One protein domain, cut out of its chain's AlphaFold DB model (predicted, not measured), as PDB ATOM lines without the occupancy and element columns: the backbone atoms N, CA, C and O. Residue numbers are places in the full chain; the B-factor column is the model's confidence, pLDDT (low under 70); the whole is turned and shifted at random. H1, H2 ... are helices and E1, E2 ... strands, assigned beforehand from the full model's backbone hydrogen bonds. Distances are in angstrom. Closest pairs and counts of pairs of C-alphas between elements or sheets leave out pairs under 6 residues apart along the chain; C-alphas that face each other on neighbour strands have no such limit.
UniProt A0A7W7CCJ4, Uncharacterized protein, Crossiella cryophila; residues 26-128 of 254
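This is residues 26 to 128 of the 254 residues of an uncharacterized protein of Crossiella cryophila (UniProt A0A7W7CCJ4). One strongly twisted antiparallel sheet, of three long strands E1, E2 and E3 with the short E4 at one edge, has two helices, H1 and H2, over one face, while the other face is bare of named helices. The link between E2 and E3, residues 92 to 106, reaches far from the body at one end and the link between E1 and E2 lies toward the other end; together they make much of the length. The 103 printed residues hold two named helices and four named strands, in the order H1 H2 E1 E2 E3 E4, a mixed class of helices and strands, with the sheet order E1 - E2 - E3 - E4. The whole is only just loose, close to compact, with a radius of gyration of the C-alphas of 15.5 A, and the C-alphas span 60 by 21 by 18 A.

H1 is residues 26 to 39, 19.7 A long, beginning at C-alpha 26 (39.884, 31.314, -36.591). H2 is residues 46 to 55, 14.2 A long. E1 is residues 64 to 71, 20.8 A long, and E2 is residues 83 to 91, 26.1 A long. E3, the longest strand by residues, is residues 107 to 116, 29.4 A long, beginning at C-alpha 107 (44.304, 20.679, -34.509). E4 is residues 125 to 127, ending at C-alpha 127 (40.806, 19.922, -47.320).

The four strands form a meander, each strand the antiparallel neighbour of the one before, and each neighbour pair is a hairpin. In E1 and E2, N 67 and O 86 are within hydrogen-bond range at 2.8 A. In E2 and E3, N 85 and O 113 are at 2.8 A and N 109 and O 89 at 2.9 A. In E3 and E4, N 112 and O 125 are at 2.8 A. The edge strands E1 and E4 are apart. Helices on one face of the sheet make two layers. H1 is on the sheet at a height of 8.6 A, over E2 and E3, and its line stands at 26 degrees to E3 on the local plane, along the strands; its closest C-alphas to E3 are those of Thr 27 and Ala 109, 6.8 A. H2 is on the same face at a height of 8.5 A, over E1 and E2, at 8 degrees to E1 on the local plane, along the strands; its closest C-alphas to E1 are those of Ala 46 and Glu 71, 5.2 A. H1 touches H2 with residues 34 to 39 alone, opposite ways at a steep tilt of 61 degrees; the closest C-alphas are those of Ile 38 and Ala 52, 5.7 A. In H1 and H2 every O i to N i+4 pair is within hydrogen-bond range.

The two C-alphas farthest apart are those of Leu 76 and Ile 99, 59.8 A. The printed part has no cut. The links E1 to E2 and E2 to E3 are long. The mean pLDDT of the printed part is 92.4, and no printed residue is under 70.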
ATOM      1  N   GLU A  26      38.633  30.564 -36.658       95.06
ATOM      2  CA  GLU A  26      39.884  31.314 -36.591       95.06
ATOM      3  C   GLU A  26      40.874  30.838 -37.657       95.06
ATOM      4  O   GLU A  26      41.409  31.674 -38.384       95.06
ATOM      5  N   THR A  27      41.051  29.523 -37.844       96.94
ATOM      6  CA  THR A  27      41.887  29.011 -38.943       96.94
ATOM      7  C   THR A  27      41.317  29.393 -40.312       96.94
ATOM      8  O   THR A  27      42.087  29.723 -41.210       96.94
ATOM      9  N   ASP A  28      39.985  29.453 -40.468       97.31
ATOM     10  CA  ASP A  28      39.347  29.935 -41.706       97.31
ATOM     11  C   ASP A  28      39.699  31.398 -41.980       97.31
ATOM     12  O   ASP A  28      40.103  31.759 -43.085       97.31
ATOM     13  N   ARG A  29      39.583  32.250 -40.953       97.81
ATOM     14  CA  ARG A  29      39.914  33.677 -41.041       97.81
ATOM     15  C   ARG A  29      41.389  33.886 -41.375       97.81
ATOM     16  O   ARG A  29      41.721  34.766 -42.170       97.81
ATOM     17  N   GLN A  30      42.274  33.101 -40.767       98.12
ATOM     18  CA  GLN A  30      43.710  33.151 -41.032       98.12
ATOM     19  C   GLN A  30      44.036  32.707 -42.459       98.12
ATOM     20  O   GLN A  30      44.810  33.391 -43.131       98.12
ATOM     21  N   ALA A  31      43.413  31.631 -42.947       98.12
ATOM     22  CA  ALA A  31      43.573  31.173 -44.323       98.12
ATOM     23  C   ALA A  31      43.097  32.235 -45.329       98.12
ATOM     24  O   ALA A  31      43.824  32.544 -46.270       98.12
ATOM     25  N   ASP A  32      41.927  32.842 -45.109       97.94
ATOM     26  CA  ASP A  32      41.364  33.903 -45.964       97.94
ATOM     27  C   ASP A  32      42.250  35.163 -45.985       97.94
ATOM     28  O   ASP A  32      42.568  35.714 -47.045       97.94
ATOM     29  N   THR A  33      42.753  35.563 -44.812       97.56
ATOM     30  CA  THR A  33      43.697  36.684 -44.676       97.56
ATOM     31  C   THR A  33      45.001  36.403 -45.420       97.56
ATOM     32  O   THR A  33      45.499  37.265 -46.146       97.56
ATOM     33  N   LEU A  34      45.561  35.198 -45.262       97.88
ATOM     34  CA  LEU A  34      46.783  34.789 -45.949       97.88
ATOM     35  C   LEU A  34      46.584  34.788 -47.464       97.88
ATOM     36  O   LEU A  34      47.397  35.363 -48.182       97.88
ATOM     37  N   ALA A  35      45.503  34.170 -47.938       97.31
ATOM     38  CA  ALA A  35      45.162  34.082 -49.350       97.31
ATOM     39  C   ALA A  35      45.092  35.455 -50.019       97.31
ATOM     40  O   ALA A  35      45.677  35.668 -51.080       97.31
ATOM     41  N   THR A  36      44.425  36.397 -49.353       94.38
ATOM     42  CA  THR A  36      44.322  37.787 -49.800       94.38
ATOM     43  C   THR A  36      45.694  38.457 -49.833       94.38
ATOM     44  O   THR A  36      46.040  39.111 -50.814       94.38
ATOM     45  N   ALA A  37      46.503  38.261 -48.788       94.25
ATOM     46  CA  ALA A  37      47.824  38.870 -48.670       94.25
ATOM     47  C   ALA A  37      48.833  38.362 -49.713       94.25
ATOM     48  O   ALA A  37      49.703  39.121 -50.125       94.25
ATOM     49  N   ILE A  38      48.741  37.097 -50.132       95.88
ATOM     50  CA  ILE A  38      49.654  36.521 -51.135       95.88
ATOM     51  C   ILE A  38      49.101  36.579 -52.558       95.88
ATOM     52  O   ILE A  38      49.857  36.383 -53.507       95.88
ATOM     53  N   GLY A  39      47.802  36.854 -52.713       90.94
ATOM     54  CA  GLY A  39      47.154  37.054 -54.007       90.94
ATOM     55  C   GLY A  39      47.616  38.324 -54.727       90.94
ATOM     56  O   GLY A  39      47.514  38.391 -55.951       90.94
ATOM     57  N   TYR A  40      48.158  39.307 -53.995       83.31
ATOM     58  CA  TYR A  40      48.711  40.535 -54.564       83.31
ATOM     59  C   TYR A  40      49.947  41.045 -53.785       83.31
ATOM     60  O   TYR A  40      49.884  41.134 -52.560       83.31
ATOM     61  N   PRO A  41      51.046  41.457 -54.455       85.00
ATOM     62  CA  PRO A  41      51.253  41.449 -55.905       85.00
ATOM     63  C   PRO A  41      51.297  40.026 -56.475       85.00
ATOM     64  O   PRO A  41      51.591  39.069 -55.755       85.00
ATOM     65  N   ARG A  42      50.983  39.891 -57.769       82.38
ATOM     66  CA  ARG A  42      50.919  38.591 -58.448       82.38
ATOM     67  C   ARG A  42      52.264  37.871 -58.352       82.38
ATOM     68  O   ARG A  42      53.321  38.476 -58.527       82.38
ATOM     69  N   GLN A  43      52.216  36.566 -58.111       86.62
ATOM     70  CA  GLN A  43      53.396  35.707 -58.122       86.62
ATOM     71  C   GLN A  43      53.563  35.056 -59.499       86.62
ATOM     72  O   GLN A  43      52.588  34.791 -60.197       86.62
ATOM     73  N   SER A  44      54.811  34.818 -59.906       79.81
ATOM     74  CA  SER A  44      55.126  34.250 -61.223       79.81
ATOM     75  C   SER A  44      54.826  32.759 -61.350       79.81
ATOM     76  O   SER A  44      54.690  32.283 -62.470       79.81
ATOM     77  N   ASP A  45      54.807  32.043 -60.224       86.12
ATOM     78  CA  ASP A  45      54.719  30.586 -60.140       86.12
ATOM     79  C   ASP A  45      54.276  30.150 -58.730       86.12
ATOM     80  O   ASP A  45      54.279  30.939 -57.774       86.12
ATOM     81  N   ALA A  46      53.929  28.871 -58.577       92.88
ATOM     82  CA  ALA A  46      53.518  28.281 -57.301       92.88
ATOM     83  C   ALA A  46      54.588  28.398 -56.199       92.88
ATOM     84  O   ALA A  46      54.254  28.582 -55.025       92.88
ATOM     85  N   ALA A  47      55.877  28.343 -56.552       92.50
ATOM     86  CA  ALA A  47      56.956  28.553 -55.587       92.50
ATOM     87  C   ALA A  47      57.010  30.015 -55.106       92.50
ATOM     88  O   ALA A  47      57.338  30.268 -53.949       92.50
ATOM     89  N   GLY A  48      56.653  30.977 -55.959       90.50
ATOM     90  CA  GLY A  48      56.473  32.387 -55.626       90.50
ATOM     91  C   GLY A  48      55.376  32.580 -54.589       90.50
ATOM     92  O   GLY A  48      55.631  33.191 -53.553       90.50
ATOM     93  N   PHE A  49      54.210  31.963 -54.793       95.25
ATOM     94  CA  PHE A  49      53.135  31.952 -53.793       95.25
ATOM     95  C   PHE A  49      53.570  31.318 -52.471       95.25
ATOM     96  O   PHE A  49      53.302  31.882 -51.411       95.25
ATOM     97  N   ALA A  50      54.304  30.203 -52.501       97.06
ATOM     98  CA  ALA A  50      54.829  29.590 -51.281       97.06
ATOM     99  C   ALA A  50      55.825  30.506 -50.543       97.06
ATOM    100  O   ALA A  50      55.742  30.650 -49.324       97.06
ATOM    101  N   ARG A  51      56.736  31.174 -51.268       94.81
ATOM    102  CA  ARG A  51      57.649  32.176 -50.688       94.81
ATOM    103  C   ARG A  51      56.881  33.343 -50.078       94.81
ATOM    104  O   ARG A  51      57.186  33.737 -48.956       94.81
ATOM    105  N   ALA A  52      55.884  33.870 -50.788       94.81
ATOM    106  CA  ALA A  52      55.040  34.955 -50.300       94.81
ATOM    107  C   ALA A  52      54.302  34.550 -49.015       94.81
ATOM    108  O   ALA A  52      54.314  35.303 -48.044       94.81
ATOM    109  N   ALA A  53      53.749  33.333 -48.969       97.69
ATOM    110  CA  ALA A  53      53.075  32.800 -47.788       97.69
ATOM    111  C   ALA A  53      54.013  32.728 -46.580       97.69
ATOM    112  O   ALA A  53      53.684  33.274 -45.527       97.69
ATOM    113  N   LEU A  54      55.202  32.146 -46.754       97.00
ATOM    114  CA  LEU A  54      56.222  32.025 -45.705       97.00
ATOM    115  C   LEU A  54      56.795  33.382 -45.257       97.00
ATOM    116  O   LEU A  54      57.274  33.504 -44.134       97.00
ATOM    117  N   ALA A  55      56.718  34.417 -46.097       94.50
ATOM    118  CA  ALA A  55      57.148  35.770 -45.744       94.50
ATOM    119  C   ALA A  55      56.125  36.544 -44.885       94.50
ATOM    120  O   ALA A  55      56.471  37.568 -44.285       94.50
ATOM    121  N   THR A  56      54.871  36.082 -44.796       95.50
ATOM    122  CA  THR A  56      53.840  36.729 -43.967       95.50
ATOM    123  C   THR A  56      54.102  36.549 -42.464       95.50
ATOM    124  O   THR A  56      54.966  35.780 -42.042       95.50
ATOM    125  N   SER A  57      53.369  37.268 -41.606       94.94
ATOM    126  CA  SER A  57      53.449  37.047 -40.151       94.94
ATOM    127  C   SER A  57      53.013  35.634 -39.754       94.94
ATOM    128  O   SER A  57      53.675  35.018 -38.926       94.94
ATOM    129  N   LEU A  58      51.952  35.107 -40.381       95.88
ATOM    130  CA  LEU A  58      51.516  33.723 -40.181       95.88
ATOM    131  C   LEU A  58      52.584  32.745 -40.687       95.88
ATOM    132  O   LEU A  58      52.961  31.825 -39.973       95.88
ATOM    133  N   GLY A  59      53.141  33.015 -41.870       95.12
ATOM    134  CA  GLY A  59      54.196  32.227 -42.507       95.12
ATOM    135  C   GLY A  59      55.457  32.011 -41.679       95.12
ATOM    136  O   GLY A  59      56.122  30.990 -41.822       95.12
ATOM    137  N   ARG A  60      55.775  32.976 -40.812       95.25
ATOM    138  CA  ARG A  60      56.938  32.947 -39.917       95.25
ATOM    139  C   ARG A  60      56.670  32.255 -38.580       95.25
ATOM    140  O   ARG A  60      57.606  32.093 -37.799       95.25
ATOM    141  N   SER A  61      55.423  31.883 -38.295       96.19
ATOM    142  CA  SER A  61      55.079  31.116 -37.095       96.19
ATOM    143  C   SER A  61      55.433  29.635 -37.267       96.19
ATOM    144  O   SER A  61      55.404  29.110 -38.378       96.19
ATOM    145  N   ALA A  62      55.745  28.951 -36.163       94.75
ATOM    146  CA  ALA A  62      55.965  27.500 -36.168       94.75
ATOM    147  C   ALA A  62      54.678  26.707 -36.471       94.75
ATOM    148  O   ALA A  62      54.737  25.554 -36.900       94.75
ATOM    149  N   ASP A  63      53.529  27.357 -36.291       96.06
ATOM    150  CA  ASP A  63      52.197  26.787 -36.464       96.06
ATOM    151  C   ASP A  63      51.756  26.743 -37.931       96.06
ATOM    152  O   ASP A  63      50.739  26.145 -38.272       96.06
ATOM    153  N   PHE A  64      52.517  27.352 -38.837       98.19
ATOM    154  CA  PHE A  64      52.189  27.395 -40.252       98.19
ATOM    155  C   PHE A  64      53.137  26.530 -41.081       98.19
ATOM    156  O   PHE A  64      54.351  26.517 -40.879       98.19
ATOM    157  N   ALA A  65      52.593  25.846 -42.085       98.12
ATOM    158  CA  ALA A  65      53.392  25.218 -43.128       98.12
ATOM    159  C   ALA A  65      52.695  25.302 -44.488       98.12
ATOM    160  O   ALA A  65      51.487  25.108 -44.595       98.12
ATOM    161  N   VAL A  66      53.470  25.495 -45.553       98.38
ATOM    162  CA  VAL A  66      53.034  25.119 -46.904       98.38
ATOM    163  C   VAL A  66      53.325  23.629 -47.057       98.38
ATOM    164  O   VAL A  66      54.442  23.208 -46.785       98.38
ATOM    165  N   LEU A  67      52.348  22.819 -47.450       98.06
ATOM    166  CA  LEU A  67      52.509  21.372 -47.648       98.06
ATOM    167  C   LEU A  67      52.638  21.006 -49.127       98.06
ATOM    168  O   LEU A  67      53.379  20.094 -49.484       98.06
ATOM    169  N   VAL A  68      51.933  21.735 -49.993       97.69
ATOM    170  CA  VAL A  68      51.970  21.552 -51.447       97.69
ATOM    171  C   VAL A  68      52.083  22.918 -52.104       97.69
ATOM    172  O   VAL A  68      51.375  23.846 -51.728       97.69
ATOM    173  N   ALA A  69      52.952  23.021 -53.105       97.19
ATOM    174  CA  ALA A  69      53.002  24.134 -54.041       97.19
ATOM    175  C   ALA A  69      53.247  23.555 -55.436       97.19
ATOM    176  O   ALA A  69      54.322  23.020 -55.717       97.19
ATOM    177  N   ARG A  70      52.226  23.599 -56.291       96.19
ATOM    178  CA  ARG A  70      52.244  22.984 -57.619       96.19
ATOM    179  C   ARG A  70      51.821  23.992 -58.676       96.19
ATOM    180  O   ARG A  70      50.761  24.602 -58.560       96.19
ATOM    181  N   GLU A  71      52.638  24.108 -59.717       92.75
ATOM    182  CA  GLU A  71      52.271  24.823 -60.938       92.75
ATOM    183  C   GLU A  71      51.226  24.010 -61.708       92.75
ATOM    184  O   GLU A  71      51.373  22.795 -61.875       92.75
ATOM    185  N   VAL A  72      50.172  24.672 -62.169       91.25
ATOM    186  CA  VAL A  72      49.124  24.069 -62.991       91.25
ATOM    187  C   VAL A  72      49.348  24.515 -64.438       91.25
ATOM    188  O   VAL A  72      49.431  25.720 -64.692       91.25
ATOM    189  N   PRO A  73      49.488  23.577 -65.396       85.25
ATOM    190  CA  PRO A  73      49.548  23.926 -66.809       85.25
ATOM    191  C   PRO A  73      48.311  24.733 -67.209       85.25
ATOM    192  O   PRO A  73      47.190  24.274 -67.003       85.25
ATOM    193  N   HIS A  74      48.533  25.910 -67.781       79.75
ATOM    194  CA  HIS A  74      47.491  26.837 -68.212       79.75
ATOM    195  C   HIS A  74      47.824  27.389 -69.600       79.75
ATOM    196  O   HIS A  74      48.989  27.423 -70.015       79.75
ATOM    197  N   GLY A  75      46.787  27.767 -70.335       78.12
ATOM    198  CA  GLY A  75      46.870  28.422 -71.628       78.12
ATOM    199  C   GLY A  75      47.059  29.932 -71.501       78.12
ATOM    200  O   GLY A  75      47.704  30.441 -70.588       78.12
ATOM    201  N   LEU A  76      46.506  30.664 -72.468       79.12
ATOM    202  CA  LEU A  76      46.565  32.129 -72.503       79.12
ATOM    203  C   LEU A  76      45.401  32.800 -71.755       79.12
ATOM    204  O   LEU A  76      45.390  34.024 -71.650       79.12
ATOM    205  N   ASP A  77      44.417  32.034 -71.273       82.00
ATOM    206  CA  ASP A  77      43.267  32.582 -70.552       82.00
ATOM    207  C   ASP A  77      43.682  33.004 -69.127       82.00
ATOM    208  O   ASP A  77      44.081  32.155 -68.326       82.00
ATOM    209  N   PRO A  78      43.583  34.298 -68.764       84.38
ATOM    210  CA  PRO A  78      43.951  34.774 -67.431       84.38
ATOM    211  C   PRO A  78      43.044  34.239 -66.310       84.38
ATOM    212  O   PRO A  78      43.401  34.350 -65.134       84.38
ATOM    213  N   MET A  79      41.874  33.684 -66.633       91.56
ATOM    214  CA  MET A  79      40.961  33.108 -65.645       91.56
ATOM    215  C   MET A  79      41.345  31.684 -65.238       91.56
ATOM    216  O   MET A  79      40.916  31.237 -64.169       91.56
ATOM    217  N   GLU A  80      42.153  30.992 -66.046       91.94
ATOM    218  CA  GLU A  80      42.606  29.632 -65.765       91.94
ATOM    219  C   GLU A  80      43.517  29.573 -64.539       91.94
ATOM    220  O   GLU A  80      44.305  30.475 -64.247       91.94
ATOM    221  N   GLN A  81      43.415  28.466 -63.808       94.56
ATOM    222  CA  GLN A  81      44.254  28.221 -62.650       94.56
ATOM    223  C   GLN A  81      45.716  28.045 -63.062       94.56
ATOM    224  O   GLN A  81      46.046  27.165 -63.852       94.56
ATOM    225  N   THR A  82      46.599  28.824 -62.445       93.12
ATOM    226  CA  THR A  82      48.045  28.785 -62.683       93.12
ATOM    227  C   THR A  82      48.801  28.114 -61.541       93.12
ATOM    228  O   THR A  82      49.810  27.449 -61.768       93.12
ATOM    229  N   ALA A  83      48.305  28.219 -60.305       96.44
ATOM    230  CA  ALA A  83      48.958  27.629 -59.142       96.44
ATOM    231  C   ALA A  83      47.961  26.977 -58.179       96.44
ATOM    232  O   ALA A  83      46.802  27.378 -58.052       96.44
ATOM    233  N   HIS A  84      48.443  25.949 -57.489       97.56
ATOM    234  CA  HIS A  84      47.732  25.235 -56.439       97.56
ATOM    235  C   HIS A  84      48.614  25.125 -55.198       97.56
ATOM    236  O   HIS A  84      49.732  24.598 -55.271       97.56
ATOM    237  N   LEU A  85      48.106  25.597 -54.064       98.31
ATOM    238  CA  LEU A  85      48.744  25.478 -52.762       98.31
ATOM    239  C   LEU A  85      47.863  24.674 -51.807       98.31
ATOM    240  O   LEU A  85      46.647  24.846 -51.781       98.31
ATOM    241  N   VAL A  86      48.507  23.870 -50.962       98.38
ATOM    242  CA  VAL A  86      47.903  23.343 -49.733       98.38
ATOM    243  C   VAL A  86      48.714  23.872 -48.566       98.38
ATOM    244  O   VAL A  86      49.923  23.640 -48.505       98.38
ATOM    245  N   ILE A  87      48.064  24.571 -47.645       98.56
ATOM    246  CA  ILE A  87      48.677  25.056 -46.403       98.56
ATOM    247  C   ILE A  87      48.124  24.285 -45.212       98.56
ATOM    248  O   ILE A  87      47.007  23.778 -45.266       98.56
ATOM    249  N   ARG A  88      48.889  24.260 -44.126       98.25
ATOM    250  CA  ARG A  88      48.482  23.786 -42.809       98.25
ATOM    251  C   ARG A  88      48.606  24.925 -41.812       98.25
ATOM    252  O   ARG A  88      49.653  25.569 -41.744       98.25
ATOM    253  N   ILE A  89      47.557  25.111 -41.026       98.06
ATOM    254  CA  ILE A  89      47.528  25.972 -39.850       98.06
ATOM    255  C   ILE A  89      47.312  25.059 -38.643       98.06
ATOM    256  O   ILE A  89      46.300  24.362 -38.560       98.06
ATOM    257  N   HIS A  90      48.293  25.039 -37.752       96.50
ATOM    258  CA  HIS A  90      48.272  24.303 -36.502       96.50
ATOM    259  C   HIS A  90      47.673  25.181 -35.402       96.50
ATOM    260  O   HIS A  90      48.012  26.355 -35.269       96.50
ATOM    261  N   GLU A  91      46.791  24.616 -34.592       94.56
ATOM    262  CA  GLU A  91      46.425  25.184 -33.301       94.56
ATOM    263  C   GLU A  91      46.878  24.219 -32.206       94.56
ATOM    264  O   GLU A  91      46.467  23.055 -32.185       94.56
ATOM    265  N   ASP A  92      47.690  24.719 -31.274       91.69
ATOM    266  CA  ASP A  92      48.095  23.963 -30.092       91.69
ATOM    267  C   ASP A  92      46.894  23.562 -29.229       91.69
ATOM    268  O   ASP A  92      45.894  24.285 -29.105       91.69
ATOM    269  N   ALA A  93      47.046  22.433 -28.535       90.69
ATOM    270  CA  ALA A  93      46.107  22.044 -27.496       90.69
ATOM    271  C   ALA A  93      46.032  23.140 -26.423       90.69
ATOM    272  O   ALA A  93      47.049  23.605 -25.907       90.69
ATOM    273  N   ARG A  94      44.814  23.526 -26.042       85.94
ATOM    274  CA  ARG A  94      44.587  24.475 -24.950       85.94
ATOM    275  C   ARG A  94      43.884  23.783 -23.804       85.94
ATOM    276  O   ARG A  94      42.764  23.282 -23.945       85.94
ATOM    277  N   GLU A  95      44.549  23.795 -22.658       85.06
ATOM    278  CA  GLU A  95      43.938  23.405 -21.400       85.06
ATOM    279  C   GLU A  95      42.862  24.427 -20.996       85.06
ATOM    280  O   GLU A  95      42.930  25.603 -21.377       85.06
ATOM    281  N   PRO A  96      41.825  23.988 -20.266       82.00
ATOM    282  CA  PRO A  96      40.737  24.862 -19.865       82.00
ATOM    283  C   PRO A  96      41.269  26.025 -19.017       82.00
ATOM    284  O   PRO A  96      41.921  25.831 -17.993       82.00
ATOM    285  N   SER A  97      40.978  27.256 -19.440       77.19
ATOM    286  CA  SER A  97      41.281  28.447 -18.645       77.19
ATOM    287  C   SER A  97      40.149  28.692 -17.645       77.19
ATOM    288  O   SER A  97      39.095  29.229 -17.979       77.19
ATOM    289  N   GLY A  98      40.366  28.266 -16.399       77.75
ATOM    290  CA  GLY A  98      39.419  28.438 -15.295       77.75
ATOM    291  C   GLY A  98      38.338  27.355 -15.200       77.75
ATOM    292  O   GLY A  98      38.328  26.375 -15.939       77.75
ATOM    293  N   ILE A  99      37.413  27.545 -14.254       76.25
ATOM    294  CA  ILE A  99      36.444  26.531 -13.789       76.25
ATOM    295  C   ILE A  99      35.380  26.162 -14.845       76.25
ATOM    296  O   ILE A  99      34.749  25.117 -14.747       76.25
ATOM    297  N   PHE A 100      35.191  27.012 -15.860       77.00
ATOM    298  CA  PHE A 100      34.214  26.819 -16.941       77.00
ATOM    299  C   PHE A 100      34.866  26.580 -18.312       77.00
ATOM    300  O   PHE A 100      34.168  26.529 -19.324       77.00
ATOM    301  N   GLY A 101      36.195  26.465 -18.373       73.75
ATOM    302  CA  GLY A 101      36.893  26.209 -19.627       73.75
ATOM    303  C   GLY A 101      36.646  24.783 -20.127       73.75
ATOM    304  O   GLY A 101      36.637  23.836 -19.344       73.75
ATOM    305  N   SER A 102      36.499  24.614 -21.441       80.50
ATOM    306  CA  SER A 102      36.591  23.309 -22.097       80.50
ATOM    307  C   SER A 102      37.987  23.113 -22.683       80.50
ATOM    308  O   SER A 102      38.597  24.047 -23.209       80.50
ATOM    309  N   ARG A 103      38.504  21.884 -22.582       84.19
ATOM    310  CA  ARG A 103      39.768  21.502 -23.217       84.19
ATOM    311  C   ARG A 103      39.604  21.532 -24.733       84.19
ATOM    312  O   ARG A 103      38.655  20.946 -25.258       84.19
ATOM    313  N   LYS A 104      40.548  22.157 -25.431       87.00
ATOM    314  CA  LYS A 104      40.650  22.094 -26.892       87.00
ATOM    315  C   LYS A 104      41.836  21.206 -27.266       87.00
ATOM    316  O   LYS A 104      42.947  21.513 -26.836       87.00
ATOM    317  N   PRO A 105      41.631  20.098 -28.000       89.50
ATOM    318  CA  PRO A 105      42.747  19.304 -28.499       89.50
ATOM    319  C   PRO A 105      43.531  20.096 -29.551       89.50
ATOM    320  O   PRO A 105      43.002  21.046 -30.126       89.50
ATOM    321  N   ALA A 106      44.771  19.678 -29.802       91.69
ATOM    322  CA  ALA A 106      45.538  20.202 -30.923       91.69
ATOM    323  C   ALA A 106      44.832  19.879 -32.247       91.69
ATOM    324  O   ALA A 106      44.151  18.851 -32.365       91.69
ATOM    325  N   LEU A 107      44.998  20.752 -33.233       93.81
ATOM    326  CA  LEU A 107      44.304  20.679 -34.509       93.81
ATOM    327  C   LEU A 107      45.245  21.067 -35.646       93.81
ATOM    328  O   LEU A 107      45.828  22.142 -35.625       93.81
ATOM    329  N   ASP A 108      45.301  20.231 -36.679       95.38
ATOM    330  CA  ASP A 108      45.868  20.602 -37.972       95.38
ATOM    331  C   ASP A 108      44.727  20.872 -38.955       95.38
ATOM    332  O   ASP A 108      44.002  19.956 -39.349       95.38
ATOM    333  N   ALA A 109      44.556  22.137 -39.337       97.25
ATOM    334  CA  ALA A 109      43.593  22.554 -40.347       97.25
ATOM    335  C   ALA A 109      44.317  22.785 -41.675       97.25
ATOM    336  O   ALA A 109      45.248  23.594 -41.742       97.25
ATOM    337  N   CYS A 110      43.897  22.091 -42.734       98.19
ATOM    338  CA  CYS A 110      44.482  22.253 -44.059       98.19
ATOM    339  C   CYS A 110      43.524  22.936 -45.028       98.19
ATOM    340  O   CYS A 110      42.319  22.684 -45.013       98.19
ATOM    341  N   TYR A 111      44.085  23.795 -45.875       98.50
ATOM    342  CA  TYR A 111      43.331  24.589 -46.838       98.50
ATOM    343  C   TYR A 111      43.945  24.483 -48.224       98.50
ATOM    344  O   TYR A 111      45.162  24.605 -48.373       98.50
ATOM    345  N   GLU A 112      43.089  24.305 -49.223       98.12
ATOM    346  CA  GLU A 112      43.423  24.462 -50.631       98.12
ATOM    347  C   GLU A 112      43.263  25.918 -51.046       98.12
ATOM    348  O   GLU A 112      42.264  26.571 -50.738       98.12
ATOM    349  N   LEU A 113      44.267  26.423 -51.760       98.38
ATOM    350  CA  LEU A 113      44.270  27.745 -52.363       98.38
ATOM    351  C   LEU A 113      44.625  27.598 -53.835       98.38
ATOM    352  O   LEU A 113      45.707  27.125 -54.189       98.38
ATOM    353  N   ASN A 114      43.714  28.032 -54.693       97.69
ATOM    354  CA  ASN A 114      43.889  28.005 -56.135       97.69
ATOM    355  C   ASN A 114      44.073  29.438 -56.619       97.69
ATOM    356  O   ASN A 114      43.314  30.313 -56.215       97.69
ATOM    357  N   PHE A 115      45.069  29.688 -57.462       96.44
ATOM    358  CA  PHE A 115      45.359  31.028 -57.969       96.44
ATOM    359  C   PHE A 115      45.282  31.055 -59.491       96.44
ATOM    360  O   PHE A 115      45.660  30.082 -60.142       96.44
ATOM    361  N   ASN A 116      44.815  32.174 -60.039       93.81
ATOM    362  CA  ASN A 116      44.919  32.526 -61.453       93.81
ATOM    363  C   ASN A 116      45.675  33.853 -61.615       93.81
ATOM    364  O   ASN A 116      46.321  34.344 -60.684       93.81
ATOM    365  N   TYR A 117      45.587  34.460 -62.800       86.12
ATOM    366  CA  TYR A 117      46.238  35.735 -63.089       86.12
ATOM    367  C   TYR A 117      45.823  36.872 -62.134       86.12
ATOM    368  O   TYR A 117      46.645  37.733 -61.822       86.12
ATOM    369  N   TYR A 118      44.574  36.876 -61.658       89.75
ATOM    370  CA  TYR A 118      44.003  37.946 -60.833       89.75
ATOM    371  C   TYR A 118      44.164  37.731 -59.321       89.75
ATOM    372  O   TYR A 118      43.799  38.614 -58.544       89.75
ATOM    373  N   GLY A 119      44.714  36.594 -58.892       92.88
ATOM    374  CA  GLY A 119      44.874  36.244 -57.482       92.88
ATOM    375  C   GLY A 119      44.151  34.947 -57.137       92.88
ATOM    376  O   GLY A 119      44.144  34.013 -57.936       92.88
ATOM    377  N   ILE A 120      43.597  34.854 -55.924       96.19
ATOM    378  CA  ILE A 120      42.892  33.646 -55.480       96.19
ATOM    379  C   ILE A 120      41.585  33.443 -56.265       96.19
ATOM    380  O   ILE A 120      40.796  34.367 -56.456       96.19
ATOM    381  N   ILE A 121      41.344  32.206 -56.690       95.88
ATOM    382  CA  ILE A 121      40.088  31.741 -57.268       95.88
ATOM    383  C   ILE A 121      39.163  31.361 -56.113       95.88
ATOM    384  O   ILE A 121      39.361  30.341 -55.456       95.88
ATOM    385  N   GLY A 122      38.146  32.183 -55.861       94.56
ATOM    386  CA  GLY A 122      37.199  31.945 -54.773       94.56
ATOM    387  C   GLY A 122      37.805  32.226 -53.396       94.56
ATOM    388  O   GLY A 122      38.403  33.279 -53.182       94.56
ATOM    389  N   LYS A 123      37.597  31.308 -52.449       96.06
ATOM    390  CA  LYS A 123      38.105  31.389 -51.070       96.06
ATOM    391  C   LYS A 123      38.900  30.131 -50.733       96.06
ATOM    392  O   LYS A 123      38.707  29.119 -51.399       96.06
ATOM    393  N   PRO A 124      39.749  30.157 -49.693       97.69
ATOM    394  CA  PRO A 124      40.399  28.946 -49.215       97.69
ATOM    395  C   PRO A 124      39.372  27.889 -48.810       97.69
ATOM    396  O   PRO A 124      38.454  28.170 -48.037       97.69
ATOM    397  N   GLU A 125      39.546  26.672 -49.308       97.44
ATOM    398  CA  GLU A 125      38.636  25.559 -49.039       97.44
ATOM    399  C   GLU A 125      39.295  24.568 -48.086       97.44
ATOM    400  O   GLU A 125      40.443  24.174 -48.287       97.44
ATOM    401  N   ARG A 126      38.588  24.154 -47.028       97.25
ATOM    402  CA  ARG A 126      39.125  23.149 -46.104       97.25
ATOM    403  C   ARG A 126      39.285  21.815 -46.827       97.25
ATOM    404  O   ARG A 126      38.319  21.310 -47.402       97.25
ATOM    405  N   THR A 127      40.455  21.205 -46.701       96.25
ATOM    406  CA  THR A 127      40.806  19.922 -47.320       96.25
ATOM    407  C   THR A 127      41.411  18.975 -46.278       96.25
ATOM    408  O   THR A 127      41.916  19.445 -45.248       96.25
ATOM    409  N   PRO A 128      41.409  17.645 -46.482       95.06
ATOM    410  CA  PRO A 128      42.202  16.748 -45.656       95.06
ATOM    411  C   PRO A 128      43.687  17.108 -45.736       95.06
ATOM    412  O   PRO A 128      44.239  17.283 -46.821       95.06
TER     413      PRO A 128